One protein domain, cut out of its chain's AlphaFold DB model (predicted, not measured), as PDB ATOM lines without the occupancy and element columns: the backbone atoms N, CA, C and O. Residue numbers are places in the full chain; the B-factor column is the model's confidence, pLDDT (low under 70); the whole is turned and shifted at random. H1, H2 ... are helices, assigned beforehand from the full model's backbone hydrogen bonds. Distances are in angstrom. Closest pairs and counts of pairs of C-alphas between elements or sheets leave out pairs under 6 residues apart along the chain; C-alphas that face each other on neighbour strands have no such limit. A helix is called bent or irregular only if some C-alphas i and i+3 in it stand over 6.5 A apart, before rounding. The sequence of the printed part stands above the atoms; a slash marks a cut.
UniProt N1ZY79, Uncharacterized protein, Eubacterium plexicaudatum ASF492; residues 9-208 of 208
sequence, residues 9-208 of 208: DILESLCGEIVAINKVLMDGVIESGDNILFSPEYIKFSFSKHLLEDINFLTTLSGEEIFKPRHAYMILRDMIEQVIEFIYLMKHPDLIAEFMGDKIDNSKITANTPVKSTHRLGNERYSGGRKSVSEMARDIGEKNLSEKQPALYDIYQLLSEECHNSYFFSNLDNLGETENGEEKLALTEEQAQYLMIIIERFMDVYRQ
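AT A GLANCE: This is residues 9 to 208 of the 208 residues of an uncharacterized protein of Eubacterium plexicaudatum ASF492 (UniProt N1ZY79). The longest helix, H1, packs along the outside of H2 in an up-and-down bundle of four helices, H2, H3, H7 and H9, each running against the one before, with H3 as the hub. Short H6 packs on H3 and H7, H8 reaches beyond one end, and H5 touches no helix. The 200 printed residues include nine named helices, H1 to H9 in order, and no named strand: all helix, compact, radius of gyration of the C-alphas 19.0 A, spans 61 by 45 by 35 A.

HOW THE PARTS SIT: H1, residues 9 to 32, and H2, residues 40 to 61, form a hairpin at a shallow tilt of 27 degrees; their closest C-alphas, Leu 25 and Glu 41, are 5.4 A apart. H2 and H3, residues 69 to 91, form another at 12 degrees, closest C-alphas Leu 58 and Ala 72, 6.6 A. H3 touches H9, residues 189 to 206, closest C-alphas Val 83 and Phe 202, 6.0 A, and H7, residues 152 to 164, closest Arg 77 and Leu 159, 5.5 A. H6, residues 133 to 140, touches H3, closest C-alphas Tyr 88 and Met 136, 6.0 A. Irregular H4, residues 93 to 99, C-alphas 94 and 97 being 7.0 A apart, only just touches H2, with 3 pairs of C-alphas within 8 A, closest Pro 40 and Pro 93, 6.4 A. H8, residues 166 to 180, is close to H3 but not clearly touching, closest C-alphas Arg 70 and Ser 166, 6.0 A. H5, residues 114 to 122, is apart from H4 and H6. Every O i to N i+4 pair is within hydrogen-bond range in H2, H3, H5, H6, H7 and H8; H1 has 19 of 20, H9 13 of 14, and H4 1 of 3, beside 3 of 4 O i to N i+3 pairs.

IN THESE COORDINATES: H1 runs 35.0 A from C-alpha 9 at (15.252, -21.202, -16.550), H2 31.6 A and H3 33.1 A. H9 runs 25.4 A to C-alpha 206 at (13.114, -27.377, 2.586).

THE WHOLE: The C-alphas farthest apart, Gly 33 and Glu 179, are 62.9 A apart. The printed part has no cut; the links H4 to H5 and H6 to H7 are long. Residues 33 to 35 and 146 to 148 have pLDDT under 70.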
ATOM      1  N   ASP A   9      15.253 -19.749 -16.765       85.38
ATOM      2  CA  ASP A   9      15.252 -21.202 -16.550       85.38
ATOM      3  C   ASP A   9      15.527 -21.600 -15.085       85.38
ATOM      4  O   ASP A   9      14.998 -22.601 -14.601       85.38
ATOM      5  N   ILE A  10      16.345 -20.826 -14.355       85.56
ATOM      6  CA  ILE A  10      16.636 -21.082 -12.934       85.56
ATOM      7  C   ILE A  10      15.388 -20.808 -12.093       85.56
ATOM      8  O   ILE A  10      15.034 -21.620 -11.238       85.56
ATOM      9  N   LEU A  11      14.714 -19.684 -12.344       86.69
ATOM     10  CA  LEU A  11      13.500 -19.299 -11.620       86.69
ATOM     11  C   LEU A  11      12.336 -20.240 -11.939       86.69
ATOM     12  O   LEU A  11      11.619 -20.652 -11.028       86.69
ATOM     13  N   GLU A  12      12.174 -20.618 -13.208       90.56
ATOM     14  CA  GLU A  12      11.150 -21.571 -13.636       90.56
ATOM     15  C   GLU A  12      11.374 -22.944 -12.991       90.56
ATOM     16  O   GLU A  12      10.438 -23.522 -12.434       90.56
ATOM     17  N   SER A  13      12.621 -23.430 -12.973       92.62
ATOM     18  CA  SER A  13      12.972 -24.687 -12.306       92.62
ATOM     19  C   SER A  13      12.708 -24.638 -10.799       92.62
ATOM     20  O   SER A  13      12.141 -25.584 -10.256       92.62
ATOM     21  N   LEU A  14      13.099 -23.553 -10.121       93.81
ATOM     22  CA  LEU A  14      12.871 -23.373  -8.683       93.81
ATOM     23  C   LEU A  14      11.375 -23.344  -8.353       93.81
ATOM     24  O   LEU A  14      10.920 -24.030  -7.438       93.81
ATOM     25  N   CYS A  15      10.602 -22.568  -9.118       92.69
ATOM     26  CA  CYS A  15       9.157 -22.463  -8.954       92.69
ATOM     27  C   CYS A  15       8.480 -23.820  -9.180       92.69
ATOM     28  O   CYS A  15       7.683 -24.258  -8.350       92.69
ATOM     29  N   GLY A  16       8.846 -24.525 -10.255       94.12
ATOM     30  CA  GLY A  16       8.331 -25.861 -10.548       94.12
ATOM     31  C   GLY A  16       8.629 -26.870  -9.437       94.12
ATOM     32  O   GLY A  16       7.740 -27.629  -9.046       94.12
ATOM     33  N   GLU A  17       9.847 -26.846  -8.888       96.50
ATOM     34  CA  GLU A  17      10.249 -27.703  -7.768       96.50
ATOM     35  C   GLU A  17       9.428 -27.414  -6.502       96.50
ATOM     36  O   GLU A  17       8.817 -28.329  -5.944       96.50
ATOM     37  N   ILE A  18       9.353 -26.147  -6.075       96.31
ATOM     38  CA  ILE A  18       8.598 -25.749  -4.878       96.31
ATOM     39  C   ILE A  18       7.110 -26.072  -5.036       96.31
ATOM     40  O   ILE A  18       6.498 -26.606  -4.114       96.31
ATOM     41  N   VAL A  19       6.509 -25.807  -6.201       94.38
ATOM     42  CA  VAL A  19       5.094 -26.127  -6.459       94.38
ATOM     43  C   VAL A  19       4.839 -27.633  -6.353       94.38
ATOM     44  O   VAL A  19       3.837 -28.044  -5.761       94.38
ATOM     45  N   ALA A  20       5.741 -28.461  -6.887       95.19
ATOM     46  CA  ALA A  20       5.618 -29.912  -6.808       95.19
ATOM     47  C   ALA A  20       5.717 -30.423  -5.361       95.19
ATOM     48  O   ALA A  20       4.873 -31.220  -4.944       95.19
ATOM     49  N   ILE A  21       6.693 -29.940  -4.585       95.81
ATOM     50  CA  ILE A  21       6.870 -30.329  -3.176       95.81
ATOM     51  C   ILE A  21       5.693 -29.831  -2.327       95.81
ATOM     52  O   ILE A  21       5.114 -30.605  -1.567       95.81
ATOM     53  N   ASN A  22       5.267 -28.578  -2.505       94.88
ATOM     54  CA  ASN A  22       4.140 -27.992  -1.775       94.88
ATOM     55  C   ASN A  22       2.841 -28.768  -1.953       94.88
ATOM     56  O   ASN A  22       2.068 -28.886  -1.003       94.88
ATOM     57  N   LYS A  23       2.605 -29.322  -3.145       92.75
ATOM     58  CA  LYS A  23       1.447 -30.185  -3.377       92.75
ATOM     59  C   LYS A  23       1.480 -31.416  -2.464       92.75
ATOM     60  O   LYS A  23       0.495 -31.687  -1.789       92.75
ATOM     61  N   VAL A  24       2.620 -32.104  -2.397       92.38
ATOM     62  CA  VAL A  24       2.796 -33.295  -1.548       92.38
ATOM     63  C   VAL A  24       2.655 -32.949  -0.064       92.38
ATOM     64  O   VAL A  24       1.970 -33.664   0.665       92.38
ATOM     65  N   LEU A  25       3.259 -31.839   0.378       91.56
ATOM     66  CA  LEU A  25       3.152 -31.366   1.761       91.56
ATOM     67  C   LEU A  25       1.692 -31.109   2.151       91.56
ATOM     68  O   LEU A  25       1.243 -31.572   3.197       91.56
ATOM     69  N   MET A  26       0.937 -30.403   1.305       89.88
ATOM     70  CA  MET A  26      -0.448 -30.048   1.614       89.88
ATOM     71  C   MET A  26      -1.406 -31.234   1.543       89.88
ATOM     72  O   MET A  26      -2.303 -31.309   2.382       89.88
ATOM     73  N   ASP A  27      -1.206 -32.167   0.610       87.38
ATOM     74  CA  ASP A  27      -1.988 -33.407   0.564       87.38
ATOM     75  C   ASP A  27      -1.816 -34.187   1.886       87.38
ATOM     76  O   ASP A  27      -2.807 -34.541   2.527       87.38
ATOM     77  N   GLY A  28      -0.577 -34.336   2.374       82.06
ATOM     78  CA  GLY A  28      -0.295 -35.005   3.652       82.06
ATOM     79  C   GLY A  28      -0.864 -34.282   4.882       82.06
ATOM     80  O   GLY A  28      -1.391 -34.921   5.792       82.06
ATOM     81  N   VAL A  29      -0.815 -32.947   4.896       84.06
ATOM     82  CA  VAL A  29      -1.393 -32.119   5.971       84.06
ATOM     83  C   VAL A  29      -2.920 -32.231   6.021       84.06
ATOM     84  O   VAL A  29      -3.508 -32.268   7.100       84.06
ATOM     85  N   ILE A  30      -3.587 -32.290   4.868       83.81
ATOM     86  CA  ILE A  30      -5.048 -32.443   4.804       83.81
ATOM     87  C   ILE A  30      -5.463 -33.837   5.296       83.81
ATOM     88  O   ILE A  30      -6.463 -33.963   6.007       83.81
ATOM     89  N   GLU A  31      -4.693 -34.873   4.957       80.88
ATOM     90  CA  GLU A  31      -4.956 -36.251   5.381       80.88
ATOM     91  C   GLU A  31      -4.802 -36.462   6.900       80.88
ATOM     92  O   GLU A  31      -5.504 -37.304   7.465       80.88
ATOM     93  N   SER A  32      -3.939 -35.697   7.584       76.44
ATOM     94  CA  SER A  32      -3.670 -35.878   9.020       76.44
ATOM     95  C   SER A  32      -4.775 -35.365   9.956       76.44
ATOM     96  O   SER A  32      -4.807 -35.762  11.120       76.44
ATOM     97  N   GLY A  33      -5.689 -34.513   9.480       68.50
ATOM     98  CA  GLY A  33      -6.935 -34.129  10.167       68.50
ATOM     99  C   GLY A  33      -6.826 -33.203  11.395       68.50
ATOM    100  O   GLY A  33      -7.697 -32.352  11.557       68.50
ATOM    101  N   ASP A  34      -5.768 -33.296  12.210       62.03
ATOM    102  CA  ASP A  34      -5.554 -32.483  13.424       62.03
ATOM    103  C   ASP A  34      -4.229 -31.692  13.381       62.03
ATOM    104  O   ASP A  34      -3.238 -32.137  12.804       62.03
ATOM    105  N   ASN A  35      -4.196 -30.512  14.021       65.75
ATOM    106  CA  ASN A  35      -3.017 -29.630  14.173       65.75
ATOM    107  C   ASN A  35      -2.314 -29.193  12.870       65.75
ATOM    108  O   ASN A  35      -1.124 -28.881  12.880       65.75
ATOM    109  N   ILE A  36      -3.074 -29.080  11.777       76.12
ATOM    110  CA  ILE A  36      -2.627 -28.631  10.443       76.12
ATOM    111  C   ILE A  36      -1.709 -27.403  10.496       76.12
ATOM    112  O   ILE A  36      -0.680 -27.368   9.835       76.12
ATOM    113  N   LEU A  37      -2.069 -26.392  11.289       79.25
ATOM    114  CA  LEU A  37      -1.335 -25.126  11.338       79.25
ATOM    115  C   LEU A  37       0.009 -25.228  12.069       79.25
ATOM    116  O   LEU A  37       0.827 -24.325  11.938       79.25
ATOM    117  N   PHE A  38       0.231 -26.287  12.847       87.75
ATOM    118  CA  PHE A  38       1.386 -26.422  13.736       87.75
ATOM    119  C   PHE A  38       2.357 -27.522  13.295       87.75
ATOM    120  O   PHE A  38       3.194 -27.955  14.089       87.75
ATOM    121  N   SER A  39       2.253 -27.987  12.048       90.62
ATOM    122  CA  SER A  39       3.136 -29.017  11.509       90.62
ATOM    123  C   SER A  39       4.346 -28.422  10.772       90.62
ATOM    124  O   SER A  39       4.249 -27.340  10.179       90.62
ATOM    125  N   PRO A  40       5.497 -29.124  10.753       93.31
ATOM    126  CA  PRO A  40       6.632 -28.754   9.909       93.31
ATOM    127  C   PRO A  40       6.261 -28.619   8.427       93.31
ATOM    128  O   PRO A  40       6.756 -27.722   7.747       93.31
ATOM    129  N   GLU A  41       5.361 -29.468   7.933       93.38
ATOM    130  CA  GLU A  41       4.892 -29.460   6.547       93.38
ATOM    131  C   GLU A  41       4.161 -28.158   6.206       93.38
ATOM    132  O   GLU A  41       4.428 -27.558   5.162       93.38
ATOM    133  N   TYR A  42       3.298 -27.669   7.104       92.75
ATOM    134  CA  TYR A  42       2.620 -26.391   6.908       92.75
ATOM    135  C   TYR A  42       3.594 -25.210   6.969       92.75
ATOM    136  O   TYR A  42       3.482 -24.283   6.167       92.75
ATOM    137  N   ILE A  43       4.587 -25.248   7.866       95.25
ATOM    138  CA  ILE A  43       5.636 -24.219   7.915       95.25
ATOM    139  C   ILE A  43       6.439 -24.195   6.610       95.25
ATOM    140  O   ILE A  43       6.604 -23.124   6.028       95.25
ATOM    141  N   LYS A  44       6.872 -25.351   6.095       96.50
ATOM    142  CA  LYS A  44       7.548 -25.454   4.788       96.50
ATOM    143  C   LYS A  44       6.694 -24.887   3.656       96.50
ATOM    144  O   LYS A  44       7.184 -24.088   2.854       96.50
ATOM    145  N   PHE A  45       5.416 -25.255   3.610       95.62
ATOM    146  CA  PHE A  45       4.474 -24.723   2.628       95.62
ATOM    147  C   PHE A  45       4.344 -23.197   2.725       95.62
ATOM    148  O   PHE A  45       4.501 -22.491   1.730       95.62
ATOM    149  N   SER A  46       4.099 -22.678   3.928       95.19
ATOM    150  CA  SER A  46       3.896 -21.249   4.162       95.19
ATOM    151  C   SER A  46       5.144 -20.439   3.809       95.19
ATOM    152  O   SER A  46       5.063 -19.501   3.019       95.19
ATOM    153  N   PHE A  47       6.318 -20.815   4.323       98.00
ATOM    154  CA  PHE A  47       7.557 -20.075   4.066       98.00
ATOM    155  C   PHE A  47       7.979 -20.130   2.595       98.00
ATOM    156  O   PHE A  47       8.378 -19.105   2.049       98.00
ATOM    157  N   SER A  48       7.844 -21.279   1.923       97.81
ATOM    158  CA  SER A  48       8.198 -21.382   0.498       97.81
ATOM    159  C   SER A  48       7.307 -20.516  -0.395       97.81
ATOM    160  O   SER A  48       7.785 -19.961  -1.384       97.81
ATOM    161  N   LYS A  49       6.027 -20.347  -0.034       96.12
ATOM    162  CA  LYS A  49       5.120 -19.446  -0.745       96.12
ATOM    163  C   LYS A  49       5.578 -17.990  -0.635       96.12
ATOM    164  O   LYS A  49       5.686 -17.328  -1.661       96.12
ATOM    165  N   HIS A  50       5.879 -17.518   0.576       97.38
ATOM    166  CA  HIS A  50       6.364 -16.148   0.784       97.38
ATOM    167  C   HIS A  50       7.720 -15.922   0.100       97.38
ATOM    168  O   HIS A  50       7.893 -14.926  -0.592       97.38
ATOM    169  N   LEU A  51       8.637 -16.895   0.175       97.62
ATOM    170  CA  LEU A  51       9.918 -16.830  -0.529       97.62
ATOM    171  C   LEU A  51       9.731 -16.633  -2.044       97.62
ATOM    172  O   LEU A  51      10.400 -15.795  -2.642       97.62
ATOM    173  N   LEU A  52       8.822 -17.389  -2.672       96.19
ATOM    174  CA  LEU A  52       8.521 -17.237  -4.099       96.19
ATOM    175  C   LEU A  52       7.881 -15.882  -4.424       96.19
ATOM    176  O   LEU A  52       8.191 -15.306  -5.468       96.19
ATOM    177  N   GLU A  53       7.002 -15.377  -3.556       95.56
ATOM    178  CA  GLU A  53       6.401 -14.047  -3.703       95.56
ATOM    179  C   GLU A  53       7.481 -12.952  -3.676       95.56
ATOM    180  O   GLU A  53       7.495 -12.105  -4.573       95.56
ATOM    181  N   ASP A  54       8.429 -13.021  -2.738       96.81
ATOM    182  CA  ASP A  54       9.533 -12.062  -2.614       96.81
ATOM    183  C   ASP A  54      10.517 -12.141  -3.789       96.81
ATOM    184  O   ASP A  54      10.909 -11.106  -4.338       96.81
ATOM    185  N   ILE A  55      10.875 -13.356  -4.232       95.00
ATOM    186  CA  ILE A  55      11.701 -13.563  -5.436       95.00
ATOM    187  C   ILE A  55      11.022 -12.917  -6.641       95.00
ATOM    188  O   ILE A  55      11.646 -12.124  -7.344       95.00
ATOM    189  N   ASN A  56       9.742 -13.227  -6.865       92.88
ATOM    190  CA  ASN A  56       8.996 -12.704  -8.002       92.88
ATOM    191  C   ASN A  56       8.864 -11.177  -7.939       92.88
ATOM    192  O   ASN A  56       8.978 -10.500  -8.964       92.88
ATOM    193  N   PHE A  57       8.643 -10.624  -6.746       93.44
ATOM    194  CA  PHE A  57       8.567  -9.182  -6.541       93.44
ATOM    195  C   PHE A  57       9.894  -8.497  -6.888       93.44
ATOM    196  O   PHE A  57       9.900  -7.541  -7.668       93.44
ATOM    197  N   LEU A  58      11.017  -9.023  -6.382       93.31
ATOM    198  CA  LEU A  58      12.357  -8.535  -6.706       93.31
ATOM    199  C   LEU A  58      12.620  -8.598  -8.210       93.31
ATOM    200  O   LEU A  58      12.967  -7.583  -8.809       93.31
ATOM    201  N   THR A  59      12.430  -9.753  -8.844       89.12
ATOM    202  CA  THR A  59      12.775  -9.928 -10.263       89.12
ATOM    203  C   THR A  59      11.881  -9.114 -11.192       89.12
ATOM    204  O   THR A  59      12.342  -8.674 -12.237       89.12
ATOM    205  N   THR A  60      10.620  -8.881 -10.811       89.31
ATOM    206  CA  THR A  60       9.681  -8.090 -11.622       89.31
ATOM    207  C   THR A  60       9.988  -6.600 -11.554       89.31
ATOM    208  O   THR A  60       9.958  -5.925 -12.576       89.31
ATOM    209  N   LEU A  61      10.268  -6.068 -10.360       90.75
ATOM    210  CA  LEU A  61      10.414  -4.622 -10.184       90.75
ATOM    211  C   LEU A  61      11.836  -4.113 -10.397       90.75
ATOM    212  O   LEU A  61      12.013  -2.918 -10.575       90.75
ATOM    213  N   SER A  62      12.852  -4.973 -10.399       86.19
ATOM    214  CA  SER A  62      14.250  -4.518 -10.428       86.19
ATOM    215  C   SER A  62      14.677  -3.778 -11.699       86.19
ATOM    216  O   SER A  62      15.637  -3.013 -11.657       86.19
ATOM    217  N   GLY A  63      13.938  -3.939 -12.799       81.38
ATOM    218  CA  GLY A  63      14.122  -3.153 -14.023       81.38
ATOM    219  C   GLY A  63      13.367  -1.817 -14.053       81.38
ATOM    220  O   GLY A  63      13.555  -1.041 -14.986       81.38
ATOM    221  N   GLU A  64      12.513  -1.542 -13.065       87.38
ATOM    222  CA  GLU A  64      11.662  -0.352 -13.036       87.38
ATOM    223  C   GLU A  64      12.382   0.834 -12.386       87.38
ATOM    224  O   GLU A  64      12.913   0.731 -11.281       87.38
ATOM    225  N   GLU A  65      12.310   2.010 -13.017       84.38
ATOM    226  CA  GLU A  65      12.983   3.236 -12.549       84.38
ATOM    227  C   GLU A  65      12.588   3.614 -11.109       84.38
ATOM    228  O   GLU A  65      13.397   4.111 -10.323       84.38
ATOM    229  N   ILE A  66      11.337   3.350 -10.719       87.75
ATOM    230  CA  ILE A  66      10.828   3.643  -9.371       87.75
ATOM    231  C   ILE A  66      11.437   2.737  -8.292       87.75
ATOM    232  O   ILE A  66      11.398   3.064  -7.098       87.75
ATOM    233  N   PHE A  67      11.990   1.591  -8.686       91.69
ATOM    234  CA  PHE A  67      12.482   0.575  -7.779       91.69
ATOM    235  C   PHE A  67      14.006   0.672  -7.651       91.69
ATOM    236  O   PHE A  67      14.783   0.125  -8.424       91.69
ATOM    237  N   LYS A  68      14.434   1.426  -6.638       91.06
ATOM    238  CA  LYS A  68      15.844   1.723  -6.370       91.06
ATOM    239  C   LYS A  68      16.553   0.604  -5.587       91.06
ATOM    240  O   LYS A  68      15.887  -0.107  -4.828       91.06
ATOM    241  N   PRO A  69      17.898   0.504  -5.655       91.94
ATOM    242  CA  PRO A  69      18.682  -0.526  -4.960       91.94
ATOM    243  C   PRO A  69      18.354  -0.681  -3.471       91.94
ATOM    244  O   PRO A  69      18.255  -1.799  -2.972       91.94
ATOM    245  N   ARG A  70      18.089   0.428  -2.768       93.50
ATOM    246  CA  ARG A  70      17.692   0.414  -1.351       93.50
ATOM    247  C   ARG A  70      16.435  -0.422  -1.069       93.50
ATOM    248  O   ARG A  70      16.327  -0.997   0.008       93.50
ATOM    249  N   HIS A  71      15.486  -0.493  -2.006       95.25
ATOM    250  CA  HIS A  71      14.266  -1.284  -1.832       95.25
ATOM    251  C   HIS A  71      14.580  -2.780  -1.912       95.25
ATOM    252  O   HIS A  71      14.079  -3.552  -1.098       95.25
ATOM    253  N   ALA A  72      15.469  -3.180  -2.829       95.19
ATOM    254  CA  ALA A  72      15.944  -4.555  -2.910       95.19
ATOM    255  C   ALA A  72      16.690  -4.972  -1.631       95.19
ATOM    256  O   ALA A  72      16.426  -6.051  -1.109       95.19
ATOM    257  N   TYR A  73      17.537  -4.108  -1.057       95.81
ATOM    258  CA  TYR A  73      18.200  -4.405   0.222       95.81
ATOM    259  C   TYR A  73      17.220  -4.625   1.377       95.81
ATOM    260  O   TYR A  73      17.430  -5.537   2.173       95.81
ATOM    261  N   MET A  74      16.134  -3.848   1.451       96.44
ATOM    262  CA  MET A  74      15.102  -4.046   2.478       96.44
ATOM    263  C   MET A  74      14.451  -5.427   2.380       96.44
ATOM    264  O   MET A  74      14.270  -6.086   3.403       96.44
ATOM    265  N   ILE A  75      14.131  -5.869   1.163       97.31
ATOM    266  CA  ILE A  75      13.512  -7.179   0.931       97.31
ATOM    267  C   ILE A  75      14.514  -8.294   1.218       97.31
ATOM    268  O   ILE A  75      14.211  -9.188   1.996       97.31
ATOM    269  N   LEU A  76      15.737  -8.212   0.686       98.00
ATOM    270  CA  LEU A  76      16.778  -9.214   0.936       98.00
ATOM    271  C   LEU A  76      17.089  -9.356   2.432       98.00
ATOM    272  O   LEU A  76      17.266 -10.470   2.922       98.00
ATOM    273  N   ARG A  77      17.117  -8.243   3.180       98.25
ATOM    274  CA  ARG A  77      17.320  -8.252   4.635       98.25
ATOM    275  C   ARG A  77      16.213  -9.022   5.344       98.25
ATOM    276  O   ARG A  77      16.506  -9.782   6.267       98.25
ATOM    277  N   ASP A  78      14.960  -8.795   4.950       98.12
ATOM    278  CA  ASP A  78      13.821  -9.510   5.522       98.12
ATOM    279  C   ASP A  78      13.856 -10.991   5.146       98.12
ATOM    280  O   ASP A  78      13.835 -11.832   6.040       98.12
ATOM    281  N   MET A  79      14.057 -11.316   3.866       98.44
ATOM    282  CA  MET A  79      14.191 -12.696   3.392       98.44
ATOM    283  C   MET A  79      15.252 -13.474   4.180       98.44
ATOM    284  O   MET A  79      15.001 -14.610   4.573       98.44
ATOM    285  N   ILE A  80      16.417 -12.882   4.474       98.06
ATOM    286  CA  ILE A  80      17.438 -13.545   5.304       98.06
ATOM    287  C   ILE A  80      16.948 -13.781   6.732       98.06
ATOM    288  O   ILE A  80      17.160 -14.871   7.265       98.06
ATOM    289  N   GLU A  81      16.311 -12.791   7.366       98.19
ATOM    290  CA  GLU A  81      15.729 -12.970   8.702       98.19
ATOM    291  C   GLU A  81      14.715 -14.124   8.698       98.19
ATOM    292  O   GLU A  81      14.800 -15.007   9.559       98.19
ATOM    293  N   GLN A  82      13.826 -14.164   7.699       98.06
ATOM    294  CA  GLN A  82      12.820 -15.217   7.570       98.06
ATOM    295  C   GLN A  82      13.449 -16.587   7.282       98.06
ATOM    296  O   GLN A  82      13.035 -17.580   7.875       98.06
ATOM    297  N   VAL A  83      14.484 -16.677   6.440       98.50
ATOM    298  CA  VAL A  83      15.180 -17.949   6.167       98.50
ATOM    299  C   VAL A  83      15.945 -18.448   7.396       98.50
ATOM    300  O   VAL A  83      15.906 -19.643   7.688       98.50
ATOM    301  N   ILE A  84      16.574 -17.565   8.178       98.50
ATOM    302  CA  ILE A  84      17.189 -17.951   9.459       98.50
ATOM    303  C   ILE A  84      16.126 -18.495  10.429       98.50
ATOM    304  O   ILE A  84      16.355 -19.533  11.056       98.50
ATOM    305  N   GLU A  85      14.969 -17.830  10.555       97.88
ATOM    306  CA  GLU A  85      13.870 -18.295  11.419       97.88
ATOM    307  C   GLU A  85      13.290 -19.630  10.918       97.88
ATOM    308  O   GLU A  85      13.092 -20.543  11.719       97.88
ATOM    309  N   PHE A  86      13.125 -19.804   9.603       98.50
ATOM    310  CA  PHE A  86      12.696 -21.062   8.985       98.50
ATOM    311  C   PHE A  86      13.623 -22.227   9.334       98.50
ATOM    312  O   PHE A  86      13.169 -23.241   9.868       98.50
ATOM    313  N   ILE A  87      14.926 -22.085   9.068       98.38
ATOM    314  CA  ILE A  87      15.913 -23.141   9.335       98.38
ATOM    315  C   ILE A  87      15.929 -23.473  10.832       98.38
ATOM    316  O   ILE A  87      15.999 -24.640  11.223       98.38
ATOM    317  N   TYR A  88      15.807 -22.451  11.681       98.00
ATOM    318  CA  TYR A  88      15.711 -22.628  13.123       98.00
ATOM    319  C   TYR A  88      14.460 -23.423  13.534       98.00
ATOM    320  O   TYR A  88      14.577 -24.358  14.325       98.00
ATOM    321  N   LEU A  89      13.285 -23.133  12.968       97.00
ATOM    322  CA  LEU A  89      12.053 -23.889  13.240       97.00
ATOM    323  C   LEU A  89      12.121 -25.333  12.732       97.00
ATOM    324  O   LEU A  89      11.607 -26.231  13.393       97.00
ATOM    325  N   MET A  90      12.776 -25.579  11.596       97.81
ATOM    326  CA  MET A  90      12.981 -26.944  11.089       97.81
ATOM    327  C   MET A  90      13.914 -27.760  11.987       97.81
ATOM    328  O   MET A  90      13.743 -28.971  12.121       97.81
ATOM    329  N   LYS A  91      14.867 -27.101  12.656       97.38
ATOM    330  CA  LYS A  91      15.732 -27.725  13.662       97.38
ATOM    331  C   LYS A  91      15.033 -27.935  15.014       97.38
ATOM    332  O   LYS A  91      15.373 -28.882  15.722       97.38
ATOM    333  N   HIS A  92      14.068 -27.080  15.359       96.06
ATOM    334  CA  HIS A  92      13.325 -27.092  16.630       96.06
ATOM    335  C   HIS A  92      11.805 -27.124  16.391       96.06
ATOM    336  O   HIS A  92      11.110 -26.143  16.679       96.06
ATOM    337  N   PRO A  93      11.262 -28.229  15.844       93.81
ATOM    338  CA  PRO A  93       9.850 -28.309  15.464       93.81
ATOM    339  C   PRO A  93       8.887 -28.202  16.658       93.81
ATOM    340  O   PRO A  93       7.731 -27.822  16.488       93.81
ATOM    341  N   ASP A  94       9.357 -28.466  17.879       93.00
ATOM    342  CA  ASP A  94       8.609 -28.261  19.126       93.00
ATOM    343  C   ASP A  94       8.215 -26.791  19.365       93.00
ATOM    344  O   ASP A  94       7.259 -26.515  20.094       93.00
ATOM    345  N   LEU A  95       8.899 -25.846  18.714       93.25
ATOM    346  CA  LEU A  95       8.615 -24.414  18.814       93.25
ATOM    347  C   LEU A  95       7.588 -23.915  17.790       93.25
ATOM    348  O   LEU A  95       7.160 -22.764  17.888       93.25
ATOM    349  N   ILE A  96       7.157 -24.747  16.835       93.31
ATOM    350  CA  ILE A  96       6.232 -24.332  15.767       93.31
ATOM    351  C   ILE A  96       4.894 -23.846  16.337       93.31
ATOM    352  O   ILE A  96       4.380 -22.816  15.903       93.31
ATOM    353  N   ALA A  97       4.342 -24.527  17.344       91.25
ATOM    354  CA  ALA A  97       3.087 -24.103  17.968       91.25
ATOM    355  C   ALA A  97       3.206 -22.711  18.624       91.25
ATOM    356  O   ALA A  97       2.311 -21.877  18.488       91.25
ATOM    357  N   GLU A  98       4.335 -22.416  19.282       90.75
ATOM    358  CA  GLU A  98       4.592 -21.080  19.841       90.75
ATOM    359  C   GLU A  98       4.783 -20.031  18.742       90.75
ATOM    360  O   GLU A  98       4.221 -18.938  18.831       90.75
ATOM    361  N   PHE A  99       5.516 -20.374  17.677       91.12
ATOM    362  CA  PHE A  99       5.689 -19.512  16.507       91.12
ATOM    363  C   PHE A  99       4.341 -19.125  15.883       91.12
ATOM    364  O   PHE A  99       4.117 -17.955  15.580       91.12
ATOM    365  N   MET A 100       3.430 -20.088  15.758       90.25
ATOM    366  CA  MET A 100       2.092 -19.886  15.201       90.25
ATOM    367  C   MET A 100       1.104 -19.254  16.188       90.25
ATOM    368  O   MET A 100      -0.025 -18.937  15.815       90.25
ATOM    369  N   GLY A 101       1.521 -19.029  17.435       87.88
ATOM    370  CA  GLY A 101       0.740 -18.291  18.415       87.88
ATOM    371  C   GLY A 101      -0.308 -19.108  19.166       87.88
ATOM    372  O   GLY A 101      -1.254 -18.519  19.684       87.88
ATOM    373  N   ASP A 102      -0.132 -20.427  19.288       86.50
ATOM    374  CA  ASP A 102      -1.049 -21.324  20.017       86.50
ATOM    375  C   ASP A 102      -1.326 -20.855  21.463       86.50
ATOM    376  O   ASP A 102      -2.422 -21.006  21.999       86.50
ATOM    377  N   LYS A 103      -0.344 -20.193  22.085       79.94
ATOM    378  CA  LYS A 103      -0.423 -19.708  23.474       79.94
ATOM    379  C   LYS A 103      -0.857 -18.243  23.611       79.94
ATOM    380  O   LYS A 103      -0.831 -17.703  24.720       79.94
ATOM    381  N   ILE A 104      -1.230 -17.572  22.518       83.00
ATOM    382  CA  ILE A 104      -1.593 -16.150  22.556       83.00
ATOM    383  C   ILE A 104      -2.972 -15.961  23.200       83.00
ATOM    384  O   ILE A 104      -3.995 -16.455  22.729       83.00
ATOM    385  N   ASP A 105      -3.018 -15.145  24.251       81.12
ATOM    386  CA  ASP A 105      -4.270 -14.694  24.858       81.12
ATOM    387  C   ASP A 105      -4.878 -13.532  24.056       81.12
ATOM    388  O   ASP A 105      -4.598 -12.352  24.305       81.12
ATOM    389  N   ASN A 106      -5.744 -13.874  23.098       81.88
ATOM    390  CA  ASN A 106      -6.419 -12.913  22.222       81.88
ATOM    391  C   ASN A 106      -7.261 -11.869  22.975       81.88
ATOM    392  O   ASN A 106      -7.472 -10.773  22.458       81.88
ATOM    393  N   SER A 107      -7.693 -12.143  24.214       82.94
ATOM    394  CA  SER A 107      -8.452 -11.165  25.012       82.94
ATOM    395  C   SER A 107      -7.623  -9.930  25.397       82.94
ATOM    396  O   SER A 107      -8.173  -8.860  25.667       82.94
ATOM    397  N   LYS A 108      -6.287 -10.053  25.387       79.81
ATOM    398  CA  LYS A 108      -5.345  -8.964  25.691       79.81
ATOM    399  C   LYS A 108      -4.973  -8.125  24.468       79.81
ATOM    400  O   LYS A 108      -4.242  -7.139  24.609       79.81
ATOM    401  N   ILE A 109      -5.458  -8.499  23.286       82.50
ATOM    402  CA  ILE A 109      -5.231  -7.788  22.031       82.50
ATOM    403  C   ILE A 109      -6.369  -6.789  21.857       82.50
ATOM    404  O   ILE A 109      -7.514  -7.156  21.613       82.50
ATOM    405  N   THR A 110      -6.056  -5.502  22.004       80.62
ATOM    406  CA  THR A 110      -7.063  -4.436  21.909       80.62
ATOM    407  C   THR A 110      -6.656  -3.379  20.890       80.62
ATOM    408  O   THR A 110      -5.474  -3.039  20.762       80.62
ATOM    409  N   ALA A 111      -7.646  -2.822  20.189       81.44
ATOM    410  CA  ALA A 111      -7.438  -1.752  19.212       81.44
ATOM    411  C   ALA A 111      -6.963  -0.436  19.856       81.44
ATOM    412  O   ALA A 111      -6.324   0.380  19.201       81.44
ATOM    413  N   ASN A 112      -7.225  -0.244  21.153       87.06
ATOM    414  CA  ASN A 112      -6.897   0.987  21.875       87.06
ATOM    415  C   ASN A 112      -5.403   1.108  22.221       87.06
ATOM    416  O   ASN A 112      -4.936   2.193  22.560       87.06
ATOM    417  N   THR A 113      -4.637   0.013  22.145       86.12
ATOM    418  CA  THR A 113      -3.183   0.011  22.383       86.12
ATOM    419  C   THR A 113      -2.436  -0.743  21.278       86.12
ATOM    420  O   THR A 113      -1.808  -1.766  21.560       86.12
ATOM    421  N   PRO A 114      -2.469  -0.263  20.021       86.44
ATOM    422  CA  PRO A 114      -2.042  -1.036  18.851       86.44
ATOM    423  C   PRO A 114      -0.566  -1.454  18.903       86.44
ATOM    424  O   PRO A 114      -0.242  -2.596  18.583       86.44
ATOM    425  N   VAL A 115       0.325  -0.585  19.396       87.25
ATOM    426  CA  VAL A 115       1.757  -0.905  19.562       87.25
ATOM    427  C   VAL A 115       1.958  -2.051  20.554       87.25
ATOM    428  O   VAL A 115       2.665  -3.011  20.259       87.25
ATOM    429  N   LYS A 116       1.298  -1.989  21.719       85.50
ATOM    430  CA  LYS A 116       1.389  -3.054  22.727       85.50
ATOM    431  C   LYS A 116       0.804  -4.355  22.188       85.50
ATOM    432  O   LYS A 116       1.439  -5.389  22.319       85.50
ATOM    433  N   SER A 117      -0.363  -4.295  21.552       86.19
ATOM    434  CA  SER A 117      -1.020  -5.457  20.943       86.19
ATOM    435  C   SER A 117      -0.130  -6.134  19.895       86.19
ATOM    436  O   SER A 117       0.014  -7.353  19.912       86.19
ATOM    437  N   THR A 118       0.548  -5.348  19.055       85.56
ATOM    438  CA  THR A 118       1.506  -5.860  18.062       85.56
ATOM    439  C   THR A 118       2.728  -6.488  18.731       85.56
ATOM    440  O   THR A 118       3.138  -7.579  18.351       85.56
ATOM    441  N   HIS A 119       3.276  -5.860  19.778       84.38
ATOM    442  CA  HIS A 119       4.374  -6.445  20.554       84.38
ATOM    443  C   HIS A 119       3.990  -7.801  21.166       84.38
ATOM    444  O   HIS A 119       4.803  -8.723  21.158       84.38
ATOM    445  N   ARG A 120       2.747  -7.957  21.643       82.56
ATOM    446  CA  ARG A 120       2.262  -9.245  22.160       82.56
ATOM    447  C   ARG A 120       2.260 -10.329  21.082       82.56
ATOM    448  O   ARG A 120       2.798 -11.405  21.309       82.56
ATOM    449  N   LEU A 121       1.710 -10.017  19.909       83.12
ATOM    450  CA  LEU A 121       1.673 -10.928  18.759       83.12
ATOM    451  C   LEU A 121       3.076 -11.285  18.241       83.12
ATOM    452  O   LEU A 121       3.326 -12.414  17.823       83.12
ATOM    453  N   GLY A 122       3.999 -10.325  18.264       81.25
ATOM    454  CA  GLY A 122       5.365 -10.498  17.772       81.25
ATOM    455  C   GLY A 122       6.278 -11.258  18.736       81.25
ATOM    456  O   GLY A 122       6.956 -12.203  18.346       81.25
ATOM    457  N   ASN A 123       6.316 -10.824  19.995       78.81
ATOM    458  CA  ASN A 123       7.330 -11.238  20.962       78.81
ATOM    459  C   ASN A 123       6.769 -12.156  22.055       78.81
ATOM    460  O   ASN A 123       7.383 -13.163  22.396       78.81
ATOM    461  N   GLU A 124       5.590 -11.836  22.593       78.00
ATOM    462  CA  GLU A 124       5.010 -12.563  23.737       78.00
ATOM    463  C   GLU A 124       4.312 -13.873  23.339       78.00
ATOM    464  O   GLU A 124       3.822 -14.585  24.212       78.00
ATOM    465  N   ARG A 125       4.288 -14.219  22.044       82.12
ATOM    466  CA  ARG A 125       3.842 -15.543  21.584       82.12
ATOM    467  C   ARG A 125       4.783 -16.678  22.004       82.12
ATOM    468  O   ARG A 125       4.349 -17.820  22.109       82.12
ATOM    469  N   TYR A 126       6.043 -16.351  22.295       83.69
ATOM    470  CA  TYR A 126       7.048 -17.287  22.792       83.69
ATOM    471  C   TYR A 126       7.108 -17.253  24.320       83.69
ATOM    472  O   TYR A 126       7.228 -16.178  24.916       83.69
ATOM    473  N   SER A 127       7.121 -18.423  24.965       79.19
ATOM    474  CA  SER A 127       7.062 -18.541  26.434       79.19
ATOM    475  C   SER A 127       8.261 -17.895  27.161       79.19
ATOM    476  O   SER A 127       8.178 -17.610  28.354       79.19
ATOM    477  N   GLY A 128       9.368 -17.644  26.449       79.94
ATOM    478  CA  GLY A 128      10.576 -16.964  26.942       79.94
ATOM    479  C   GLY A 128      10.961 -15.697  26.168       79.94
ATOM    480  O   GLY A 128      12.080 -15.214  26.335       79.94
ATOM    481  N   GLY A 129      10.063 -15.171  25.327       84.19
ATOM    482  CA  GLY A 129      10.362 -14.117  24.350       84.19
ATOM    483  C   GLY A 129      10.953 -14.656  23.041       84.19
ATOM    484  O   GLY A 129      11.486 -15.767  22.990       84.19
ATOM    485  N   ARG A 130      10.836 -13.876  21.958       87.69
ATOM    486  CA  ARG A 130      11.388 -14.230  20.640       87.69
ATOM    487  C   ARG A 130      12.913 -14.210  20.717       87.69
ATOM    488  O   ARG A 130      13.503 -13.200  21.104       87.69
ATOM    489  N   LYS A 131      13.552 -15.310  20.310       93.12
ATOM    490  CA  LYS A 131      15.007 -15.339  20.121       93.12
ATOM    491  C   LYS A 131      15.401 -14.324  19.053       93.12
ATOM    492  O   LYS A 131      14.733 -14.196  18.030       93.12
ATOM    493  N   SER A 132      16.500 -13.614  19.272       95.25
ATOM    494  CA  SER A 132      17.033 -12.709  18.253       95.25
ATOM    495  C   SER A 132      17.546 -13.483  17.032       95.25
ATOM    496  O   SER A 132      17.962 -14.639  17.143       95.25
ATOM    497  N   VAL A 133      17.607 -12.820  15.871       96.62
ATOM    498  CA  VAL A 133      18.182 -13.387  14.632       96.62
ATOM    499  C   VAL A 133      19.601 -13.913  14.867       96.62
ATOM    500  O   VAL A 133      19.946 -15.001  14.420       96.62
ATOM    501  N   SER A 134      20.406 -13.196  15.659       97.31
ATOM    502  CA  SER A 134      21.762 -13.617  16.039       97.31
ATOM    503  C   SER A 134      21.786 -14.922  16.836       97.31
ATOM    504  O   SER A 134      22.695 -15.740  16.681       97.31
ATOM    505  N   GLU A 135      20.819 -15.114  17.734       97.38
ATOM    506  CA  GLU A 135      20.716 -16.327  18.544       97.38
ATOM    507  C   GLU A 135      20.248 -17.516  17.715       97.38
ATOM    508  O   GLU A 135      20.817 -18.596  17.873       97.38
ATOM    509  N   MET A 136      19.274 -17.307  16.824       97.81
ATOM    510  CA  MET A 136      18.811 -18.326  15.879       97.81
ATOM    511  C   MET A 136      19.937 -18.740  14.933       97.81
ATOM    512  O   MET A 136      20.263 -19.922  14.865       97.81
ATOM    513  N   ALA A 137      20.621 -17.774  14.312       97.56
ATOM    514  CA  ALA A 137      21.758 -18.024  13.429       97.56
ATOM    515  C   ALA A 137      22.884 -18.800  14.124       97.56
ATOM    516  O   ALA A 137      23.444 -19.736  13.561       97.56
ATOM    517  N   ARG A 138      23.204 -18.453  15.381       96.94
ATOM    518  CA  ARG A 138      24.210 -19.188  16.164       96.94
ATOM    519  C   ARG A 138      23.815 -20.642  16.351       96.94
ATOM    520  O   ARG A 138      24.672 -21.515  16.268       96.94
ATOM    521  N   ASP A 139      22.547 -20.879  16.659       96.94
ATOM    522  CA  ASP A 139      22.034 -22.213  16.923       96.94
ATOM    523  C   ASP A 139      22.109 -23.094  15.668       96.94
ATOM    524  O   ASP A 139      22.587 -24.225  15.739       96.94
ATOM    525  N   ILE A 140      21.722 -22.563  14.509       96.12
ATOM    526  CA  ILE A 140      21.725 -23.305  13.238       96.12
ATOM    527  C   ILE A 140      23.100 -23.359  12.552       96.12
ATOM    528  O   ILE A 140      23.226 -23.979  11.505       96.12
ATOM    529  N   GLY A 141      24.136 -22.745  13.136       94.00
ATOM    530  CA  GLY A 141      25.491 -22.730  12.572       94.00
ATOM    531  C   GLY A 141      25.736 -21.666  11.494       94.00
ATOM    532  O   GLY A 141      26.802 -21.660  10.894       94.00
ATOM    533  N   GLU A 142      24.810 -20.728  11.301       94.31
ATOM    534  CA  GLU A 142      24.845 -19.656  10.291       94.31
ATOM    535  C   GLU A 142      25.291 -18.299  10.866       94.31
ATOM    536  O   GLU A 142      25.007 -17.243  10.302       94.31
ATOM    537  N   LYS A 143      25.962 -18.295  12.026       91.75
ATOM    538  CA  LYS A 143      26.454 -17.057  12.659       91.75
ATOM    539  C   LYS A 143      27.853 -16.636  12.224       91.75
ATOM    540  O   LYS A 143      28.133 -15.447  12.244       91.75
ATOM    541  N   ASN A 144      28.734 -17.593  11.945       81.94
ATOM    542  CA  ASN A 144      30.135 -17.313  11.653       81.94
ATOM    543  C   ASN A 144      30.473 -17.811  10.253       81.94
ATOM    544  O   ASN A 144      30.086 -18.922   9.892       81.94
ATOM    545  N   LEU A 145      31.262 -17.019   9.531       71.44
ATOM    546  CA  LEU A 145      31.787 -17.348   8.214       71.44
ATOM    547  C   LEU A 145      32.409 -18.756   8.173       71.44
ATOM    548  O   LEU A 145      33.297 -19.090   8.964       71.44
ATOM    549  N   SER A 146      31.971 -19.564   7.210       64.69
ATOM    550  CA  SER A 146      32.708 -20.759   6.797       64.69
ATOM    551  C   SER A 146      33.746 -20.364   5.742       64.69
ATOM    552  O   SER A 146      33.541 -19.408   5.000       64.69
ATOM    553  N   GLU A 147      34.849 -21.106   5.613       59.91
ATOM    554  CA  GLU A 147      35.929 -20.783   4.656       59.91
ATOM    555  C   GLU A 147      35.493 -20.746   3.174       59.91
ATOM    556  O   GLU A 147      36.286 -20.355   2.318       59.91
ATOM    557  N   LYS A 148      34.266 -21.174   2.837       65.81
ATOM    558  CA  LYS A 148      33.814 -21.351   1.446       65.81
ATOM    559  C   LYS A 148      32.636 -20.475   1.029       65.81
ATOM    560  O   LYS A 148      32.510 -20.207  -0.161       65.81
ATOM    561  N   GLN A 149      31.789 -20.043   1.961       75.81
ATOM    562  CA  GLN A 149      30.630 -19.189   1.686       75.81
ATOM    563  C   GLN A 149      30.314 -18.321   2.918       75.81
ATOM    564  O   GLN A 149      30.486 -18.803   4.049       75.81
ATOM    565  N   PRO A 150      29.851 -17.070   2.719       86.31
ATOM    566  CA  PRO A 150      29.413 -16.217   3.818       86.31
ATOM    567  C   PRO A 150      28.233 -16.855   4.554       86.31
ATOM    568  O   PRO A 150      27.388 -17.511   3.939       86.31
ATOM    569  N   ALA A 151      28.190 -16.681   5.874       92.88
ATOM    570  CA  ALA A 151      27.070 -17.154   6.672       92.88
ATOM    571  C   ALA A 151      25.867 -16.215   6.499       92.88
ATOM    572  O   ALA A 151      26.043 -15.009   6.290       92.88
ATOM    573  N   LEU A 152      24.642 -16.736   6.630       96.38
ATOM    574  CA  LEU A 152      23.429 -15.920   6.489       96.38
ATOM    575  C   LEU A 152      23.434 -14.719   7.442       96.38
ATOM    576  O   LEU A 152      22.997 -13.631   7.070       96.38
ATOM    577  N   TYR A 153      23.961 -14.881   8.658       96.94
ATOM    578  CA  TYR A 153      24.015 -13.781   9.616       96.94
ATOM    579  C   TYR A 153      24.985 -12.668   9.217       96.94
ATOM    580  O   TYR A 153      24.683 -11.504   9.470       96.94
ATOM    581  N   ASP A 154      26.103 -12.994   8.565       94.44
ATOM    582  CA  ASP A 154      27.050 -11.981   8.089       94.44
ATOM    583  C   ASP A 154      26.374 -11.094   7.032       94.44
ATOM    584  O   ASP A 154      26.415  -9.866   7.112       94.44
ATOM    585  N   ILE A 155      25.654 -11.717   6.091       95.88
ATOM    586  CA  ILE A 155      24.888 -10.997   5.065       95.88
ATOM    587  C   ILE A 155      23.755 -10.188   5.711       95.88
ATOM    588  O   ILE A 155      23.561  -9.021   5.377       95.88
ATOM    589  N   TYR A 156      23.037 -10.758   6.685       97.50
ATOM    590  CA  TYR A 156      22.017 -10.031   7.446       97.50
ATOM    591  C   TYR A 156      22.579  -8.765   8.108       97.50
ATOM    592  O   TYR A 156      21.914  -7.726   8.106       97.50
ATOM    593  N   GLN A 157      23.783  -8.833   8.686       96.38
ATOM    594  CA  GLN A 157      24.425  -7.678   9.314       96.38
ATOM    595  C   GLN A 157      24.772  -6.602   8.283       96.38
ATOM    596  O   GLN A 157      24.434  -5.441   8.504       96.38
ATOM    597  N   LEU A 158      25.367  -6.990   7.150       95.19
ATOM    598  CA  LEU A 158      25.663  -6.070   6.047       95.19
ATOM    599  C   LEU A 158      24.392  -5.374   5.550       95.19
ATOM    600  O   LEU A 158      24.316  -4.147   5.542       95.19
ATOM    601  N   LEU A 159      23.350  -6.145   5.236       96.81
ATOM    602  CA  LEU A 159      22.086  -5.590   4.756       96.81
ATOM    603  C   LEU A 159      21.365  -4.746   5.814       96.81
ATOM    604  O   LEU A 159      20.647  -3.810   5.470       96.81
ATOM    605  N   SER A 160      21.548  -5.042   7.102       96.88
ATOM    606  CA  SER A 160      21.004  -4.205   8.178       96.88
ATOM    607  C   SER A 160      21.672  -2.829   8.207       96.88
ATOM    608  O   SER A 160      20.974  -1.832   8.386       96.88
ATOM    609  N   GLU A 161      22.985  -2.746   7.975       96.56
ATOM    610  CA  GLU A 161      23.685  -1.460   7.848       96.56
ATOM    611  C   GLU A 161      23.242  -0.687   6.598       96.56
ATOM    612  O   GLU A 161      22.971   0.514   6.694       96.56
ATOM    613  N   GLU A 162      23.075  -1.371   5.460       94.81
ATOM    614  CA  GLU A 162      22.506  -0.784   4.236       94.81
ATOM    615  C   GLU A 162      21.099  -0.219   4.481       94.81
ATOM    616  O   GLU A 162      20.780   0.898   4.072       94.81
ATOM    617  N   CYS A 163      20.250  -0.947   5.213       95.56
ATOM    618  CA  CYS A 163      18.891  -0.507   5.532       95.56
ATOM    619  C   CYS A 163      18.873   0.684   6.503       95.56
ATOM    620  O   CYS A 163      18.165   1.669   6.260       95.56
ATOM    621  N   HIS A 164      19.655   0.624   7.588       94.88
ATOM    622  CA  HIS A 164      19.730   1.693   8.592       94.88
ATOM    623  C   HIS A 164      20.265   3.004   8.010       94.88
ATOM    624  O   HIS A 164      19.821   4.081   8.412       94.88
ATOM    625  N   ASN A 165      21.170   2.916   7.035       95.12
ATOM    626  CA  ASN A 165      21.795   4.065   6.383       95.12
ATOM    627  C   ASN A 165      21.269   4.283   4.951       95.12
ATOM    628  O   ASN A 165      21.898   4.974   4.152       95.12
ATOM    629  N   SER A 166      20.090   3.746   4.626       94.06
ATOM    630  CA  SER A 166      19.560   3.689   3.253       94.06
ATOM    631  C   SER A 166      19.464   5.044   2.547       94.06
ATOM    632  O   SER A 166      19.746   5.146   1.355       94.06
ATOM    633  N   TYR A 167      19.100   6.117   3.254       94.25
ATOM    634  CA  TYR A 167      19.090   7.466   2.673       94.25
ATOM    635  C   TYR A 167      20.491   8.038   2.479       94.25
ATOM    636  O   TYR A 167      20.720   8.759   1.512       94.25
ATOM    637  N   PHE A 168      21.426   7.719   3.371       94.56
ATOM    638  CA  PHE A 168      22.814   8.138   3.222       94.56
ATOM    639  C   PHE A 168      23.433   7.494   1.976       94.56
ATOM    640  O   PHE A 168      23.926   8.217   1.113       94.56
ATOM    641  N   PHE A 169      23.316   6.171   1.826       91.38
ATOM    642  CA  PHE A 169      23.830   5.463   0.650       91.38
ATOM    643  C   PHE A 169      23.110   5.866  -0.639       91.38
ATOM    644  O   PHE A 169      23.767   6.150  -1.634       91.38
ATOM    645  N   SER A 170      21.786   6.045  -0.605       90.50
ATOM    646  CA  SER A 170      21.039   6.537  -1.771       90.50
ATOM    647  C   SER A 170      21.476   7.941  -2.212       90.50
ATOM    648  O   SER A 170      21.472   8.228  -3.404       90.50
ATOM    649  N   ASN A 171      21.871   8.820  -1.287       90.56
ATOM    650  CA  ASN A 171      22.413  10.129  -1.657       90.56
ATOM    651  C   ASN A 171      23.793  10.012  -2.317       90.56
ATOM    652  O   ASN A 171      24.073  10.756  -3.255       90.56
ATOM    653  N   LEU A 172      24.645   9.096  -1.843       87.75
ATOM    654  CA  LEU A 172      25.938   8.814  -2.474       87.75
ATOM    655  C   LEU A 172      25.760   8.246  -3.883       87.75
ATOM    656  O   LEU A 172      26.472   8.659  -4.796       87.75
ATOM    657  N   ASP A 173      24.781   7.361  -4.060       85.50
ATOM    658  CA  ASP A 173      24.410   6.827  -5.367       85.50
ATOM    659  C   ASP A 173      24.011   7.957  -6.315       85.50
ATOM    660  O   ASP A 173      24.668   8.130  -7.334       85.50
ATOM    661  N   ASN A 174      23.048   8.804  -5.933       85.62
ATOM    662  CA  ASN A 174      22.579   9.926  -6.759       85.62
ATOM    663  C   ASN A 174      23.707  10.897  -7.166       85.62
ATOM    664  O   ASN A 174      23.707  11.432  -8.278       85.62
ATOM    665  N   LEU A 175      24.667  11.153  -6.267       84.69
ATOM    666  CA  LEU A 175      25.855  11.952  -6.594       84.69
ATOM    667  C   LEU A 175      26.696  11.258  -7.668       84.69
ATOM    668  O   LEU A 175      27.052  11.887  -8.663       84.69
ATOM    669  N   GLY A 176      26.939   9.956  -7.510       79.38
ATOM    670  CA  GLY A 176      27.638   9.142  -8.501       79.38
ATOM    671  C   GLY A 176      26.920   9.079  -9.852       79.38
ATOM    672  O   GLY A 176      27.584   9.145 -10.883       79.38
ATOM    673  N   GLU A 177      25.587   9.010  -9.874       83.69
ATOM    674  CA  GLU A 177      24.791   9.059 -11.112       83.69
ATOM    675  C   GLU A 177      24.929  10.417 -11.808       83.69
ATOM    676  O   GLU A 177      25.077  10.488 -13.026       83.69
ATOM    677  N   THR A 178      24.939  11.505 -11.034       81.44
ATOM    678  CA  THR A 178      25.115  12.865 -11.564       81.44
ATOM    679  C   THR A 178      26.509  13.057 -12.168       81.44
ATOM    680  O   THR A 178      26.653  13.729 -13.189       81.44
ATOM    681  N   GLU A 179      27.539  12.469 -11.553       80.06
ATOM    682  CA  GLU A 179      28.929  12.558 -12.018       80.06
ATOM    683  C   GLU A 179      29.222  11.639 -13.212       80.06
ATOM    684  O   GLU A 179      29.943  12.039 -14.127       80.06
ATOM    685  N   ASN A 180      28.654  10.428 -13.226       81.12
ATOM    686  CA  ASN A 180      29.001   9.380 -14.193       81.12
ATOM    687  C   ASN A 180      27.937   9.155 -15.281       81.12
ATOM    688  O   ASN A 180      28.206   8.458 -16.257       81.12
ATOM    689  N   GLY A 181      26.742   9.735 -15.140       74.69
ATOM    690  CA  GLY A 181      25.631   9.600 -16.090       74.69
ATOM    691  C   GLY A 181      24.991   8.209 -16.139       74.69
ATOM    692  O   GLY A 181      24.210   7.937 -17.049       74.69
ATOM    693  N   GLU A 182      25.324   7.323 -15.198       73.06
ATOM    694  CA  GLU A 182      24.788   5.964 -15.126       73.06
ATOM    695  C   GLU A 182      23.825   5.832 -13.953       73.06
ATOM    696  O   GLU A 182      24.249   5.940 -12.808       73.06
ATOM    697  N   GLU A 183      22.553   5.562 -14.242       74.50
ATOM    698  CA  GLU A 183      21.551   5.242 -13.226       74.50
ATOM    699  C   GLU A 183      21.817   3.861 -12.604       74.50
ATOM    700  O   GLU A 183      22.078   2.877 -13.311       74.50
ATOM    701  N   LYS A 184      21.716   3.774 -11.274       78.12
ATOM    702  CA  LYS A 184      21.776   2.514 -10.536       78.12
ATOM    703  C   LYS A 184      20.392   1.884 -10.458       78.12
ATOM    704  O   LYS A 184      19.542   2.272  -9.656       78.12
ATOM    705  N   LEU A 185      20.207   0.840 -11.256       85.19
ATOM    706  CA  LEU A 185      19.039  -0.030 -11.177       85.19
ATOM    707  C   LEU A 185      19.187  -1.051 -10.043       85.19
ATOM    708  O   LEU A 185      20.295  -1.423  -9.647       85.19
ATOM    709  N   ALA A 186      18.049  -1.479  -9.504       85.62
ATOM    710  CA  ALA A 186      17.991  -2.531  -8.500       85.62
ATOM    711  C   ALA A 186      18.241  -3.921  -9.107       85.62
ATOM    712  O   ALA A 186      18.296  -4.101 -10.321       85.62
ATOM    713  N   LEU A 187      18.426  -4.893  -8.211       88.69
ATOM    714  CA  LEU A 187      19.058  -6.185  -8.466       88.69
ATOM    715  C   LEU A 187      20.439  -5.989  -9.092       88.69
ATOM    716  O   LEU A 187      20.699  -6.337 -10.240       88.69
ATOM    717  N   THR A 188      21.339  -5.387  -8.317       90.25
ATOM    718  CA  THR A 188      22.772  -5.386  -8.634       90.25
ATOM    719  C   THR A 188      23.320  -6.818  -8.619       90.25
ATOM    720  O   THR A 188      22.696  -7.733  -8.078       90.25
ATOM    721  N   GLU A 189      24.514  -7.034  -9.176       90.12
ATOM    722  CA  GLU A 189      25.169  -8.351  -9.130       90.12
ATOM    723  C   GLU A 189      25.305  -8.876  -7.689       90.12
ATOM    724  O   GLU A 189      25.005 -10.034  -7.415       90.12
ATOM    725  N   GLU A 190      25.680  -8.006  -6.751       91.25
ATOM    726  CA  GLU A 190      25.769  -8.331  -5.325       91.25
ATOM    727  C   GLU A 190      24.405  -8.742  -4.741       91.25
ATOM    728  O   GLU A 190      24.291  -9.767  -4.070       91.25
ATOM    729  N   GLN A 191      23.342  -7.991  -5.047       94.00
ATOM    730  CA  GLN A 191      21.984  -8.318  -4.606       94.00
ATOM    731  C   GLN A 191      21.515  -9.669  -5.156       94.00
ATOM    732  O   GLN A 191      20.894 -10.450  -4.434       94.00
ATOM    733  N   ALA A 192      21.851  -9.974  -6.411       93.19
ATOM    734  CA  ALA A 192      21.556 -11.264  -7.014       93.19
ATOM    735  C   ALA A 192      22.348 -12.404  -6.353       93.19
ATOM    736  O   ALA A 192      21.791 -13.475  -6.121       93.19
ATOM    737  N   GLN A 193      23.616 -12.180  -5.995       92.75
ATOM    738  CA  GLN A 193      24.413 -13.161  -5.248       92.75
ATOM    739  C   GLN A 193      23.799 -13.451  -3.873       92.75
ATOM    740  O   GLN A 193      23.644 -14.620  -3.517       92.75
ATOM    741  N   TYR A 194      23.378 -12.419  -3.132       95.31
ATOM    742  CA  TYR A 194      22.669 -12.608  -1.863       95.31
ATOM    743  C   TYR A 194      21.367 -13.384  -2.046       95.31
ATOM    744  O   TYR A 194      21.127 -14.339  -1.310       95.31
ATOM    745  N   LEU A 195      20.571 -13.047  -3.064       95.88
ATOM    746  CA  LEU A 195      19.342 -13.772  -3.379       95.88
ATOM    747  C   LEU A 195      19.601 -15.262  -3.648       95.88
ATOM    748  O   LEU A 195      18.895 -16.117  -3.116       95.88
ATOM    749  N   MET A 196      20.645 -15.590  -4.410       94.25
ATOM    750  CA  MET A 196      21.002 -16.983  -4.687       94.25
ATOM    751  C   MET A 196      21.436 -17.743  -3.428       94.25
ATOM    752  O   MET A 196      21.031 -18.891  -3.258       94.25
ATOM    753  N   ILE A 197      22.192 -17.109  -2.524       94.88
ATOM    754  CA  ILE A 197      22.599 -17.718  -1.245       94.88
ATOM    755  C   ILE A 197      21.376 -17.990  -0.357       94.88
ATOM    756  O   ILE A 197      21.272 -19.061   0.241       94.88
ATOM    757  N   ILE A 198      20.432 -17.044  -0.295       97.00
ATOM    758  CA  ILE A 198      19.167 -17.193   0.443       97.00
ATOM    759  C   ILE A 198      18.382 -18.395  -0.086       97.00
ATOM    760  O   ILE A 198      17.963 -19.252   0.696       97.00
ATOM    761  N   ILE A 199      18.213 -18.473  -1.411       96.88
ATOM    762  CA  ILE A 199      17.500 -19.567  -2.081       96.88
ATOM    763  C   ILE A 199      18.183 -20.906  -1.799       96.88
ATOM    764  O   ILE A 199      17.507 -21.862  -1.426       96.88
ATOM    765  N   GLU A 200      19.505 -20.982  -1.955       95.50
ATOM    766  CA  GLU A 200      20.285 -22.200  -1.712       95.50
ATOM    767  C   GLU A 200      20.065 -22.710  -0.281       95.50
ATOM    768  O   GLU A 200      19.622 -23.843  -0.089       95.50
ATOM    769  N   ARG A 201      20.260 -21.844   0.722       96.19
ATOM    770  CA  ARG A 201      20.114 -22.207   2.140       96.19
ATOM    771  C   ARG A 201      18.696 -22.596   2.525       96.19
ATOM    772  O   ARG A 201      18.510 -23.528   3.306       96.19
ATOM    773  N   PHE A 202      17.699 -21.904   1.982       98.31
ATOM    774  CA  PHE A 202      16.308 -22.286   2.186       98.31
ATOM    775  C   PHE A 202      16.037 -23.680   1.614       98.31
ATOM    776  O   PHE A 202      15.505 -24.550   2.309       98.31
ATOM    777  N   MET A 203      16.431 -23.906   0.358       97.88
ATOM    778  CA  MET A 203      16.132 -25.143  -0.355       97.88
ATOM    779  C   MET A 203      16.857 -26.357   0.233       97.88
ATOM    780  O   MET A 203      16.281 -27.445   0.245       97.88
ATOM    781  N   ASP A 204      18.067 -26.187   0.772       96.12
ATOM    782  CA  ASP A 204      18.813 -27.258   1.450       96.12
ATOM    783  C   ASP A 204      18.043 -27.868   2.624       96.12
ATOM    784  O   ASP A 204      18.131 -29.072   2.866       96.12
ATOM    785  N   VAL A 205      17.269 -27.054   3.346       97.12
ATOM    786  CA  VAL A 205      16.454 -27.503   4.483       97.12
ATOM    787  C   VAL A 205      15.037 -27.869   4.048       97.12
ATOM    788  O   VAL A 205      14.469 -28.835   4.548       97.12
ATOM    789  N   TYR A 206      14.464 -27.132   3.096       97.75
ATOM    790  CA  TYR A 206      13.114 -27.377   2.586       97.75
ATOM    791  C   TYR A 206      12.964 -28.746   1.902       97.75
ATOM    792  O   TYR A 206      11.911 -29.369   2.027       97.75
ATOM    793  N   ARG A 207      14.014 -29.228   1.221       95.56
ATOM    794  CA  ARG A 207      14.032 -30.526   0.516       95.56
ATOM    795  C   ARG A 207      14.146 -31.753   1.428       95.56
ATOM    796  O   ARG A 207      13.888 -32.859   0.955       95.56
ATOM    797  N   GLN A 208      14.607 -31.576   2.668       91.19
ATOM    798  CA  GLN A 208      14.717 -32.658   3.660       91.19
ATOM    799  C   GLN A 208      13.344 -33.022   4.203       91.19
ATOM    800  O   GLN A 208      13.131 -34.192   4.573       91.19
TER     801      GLN A 208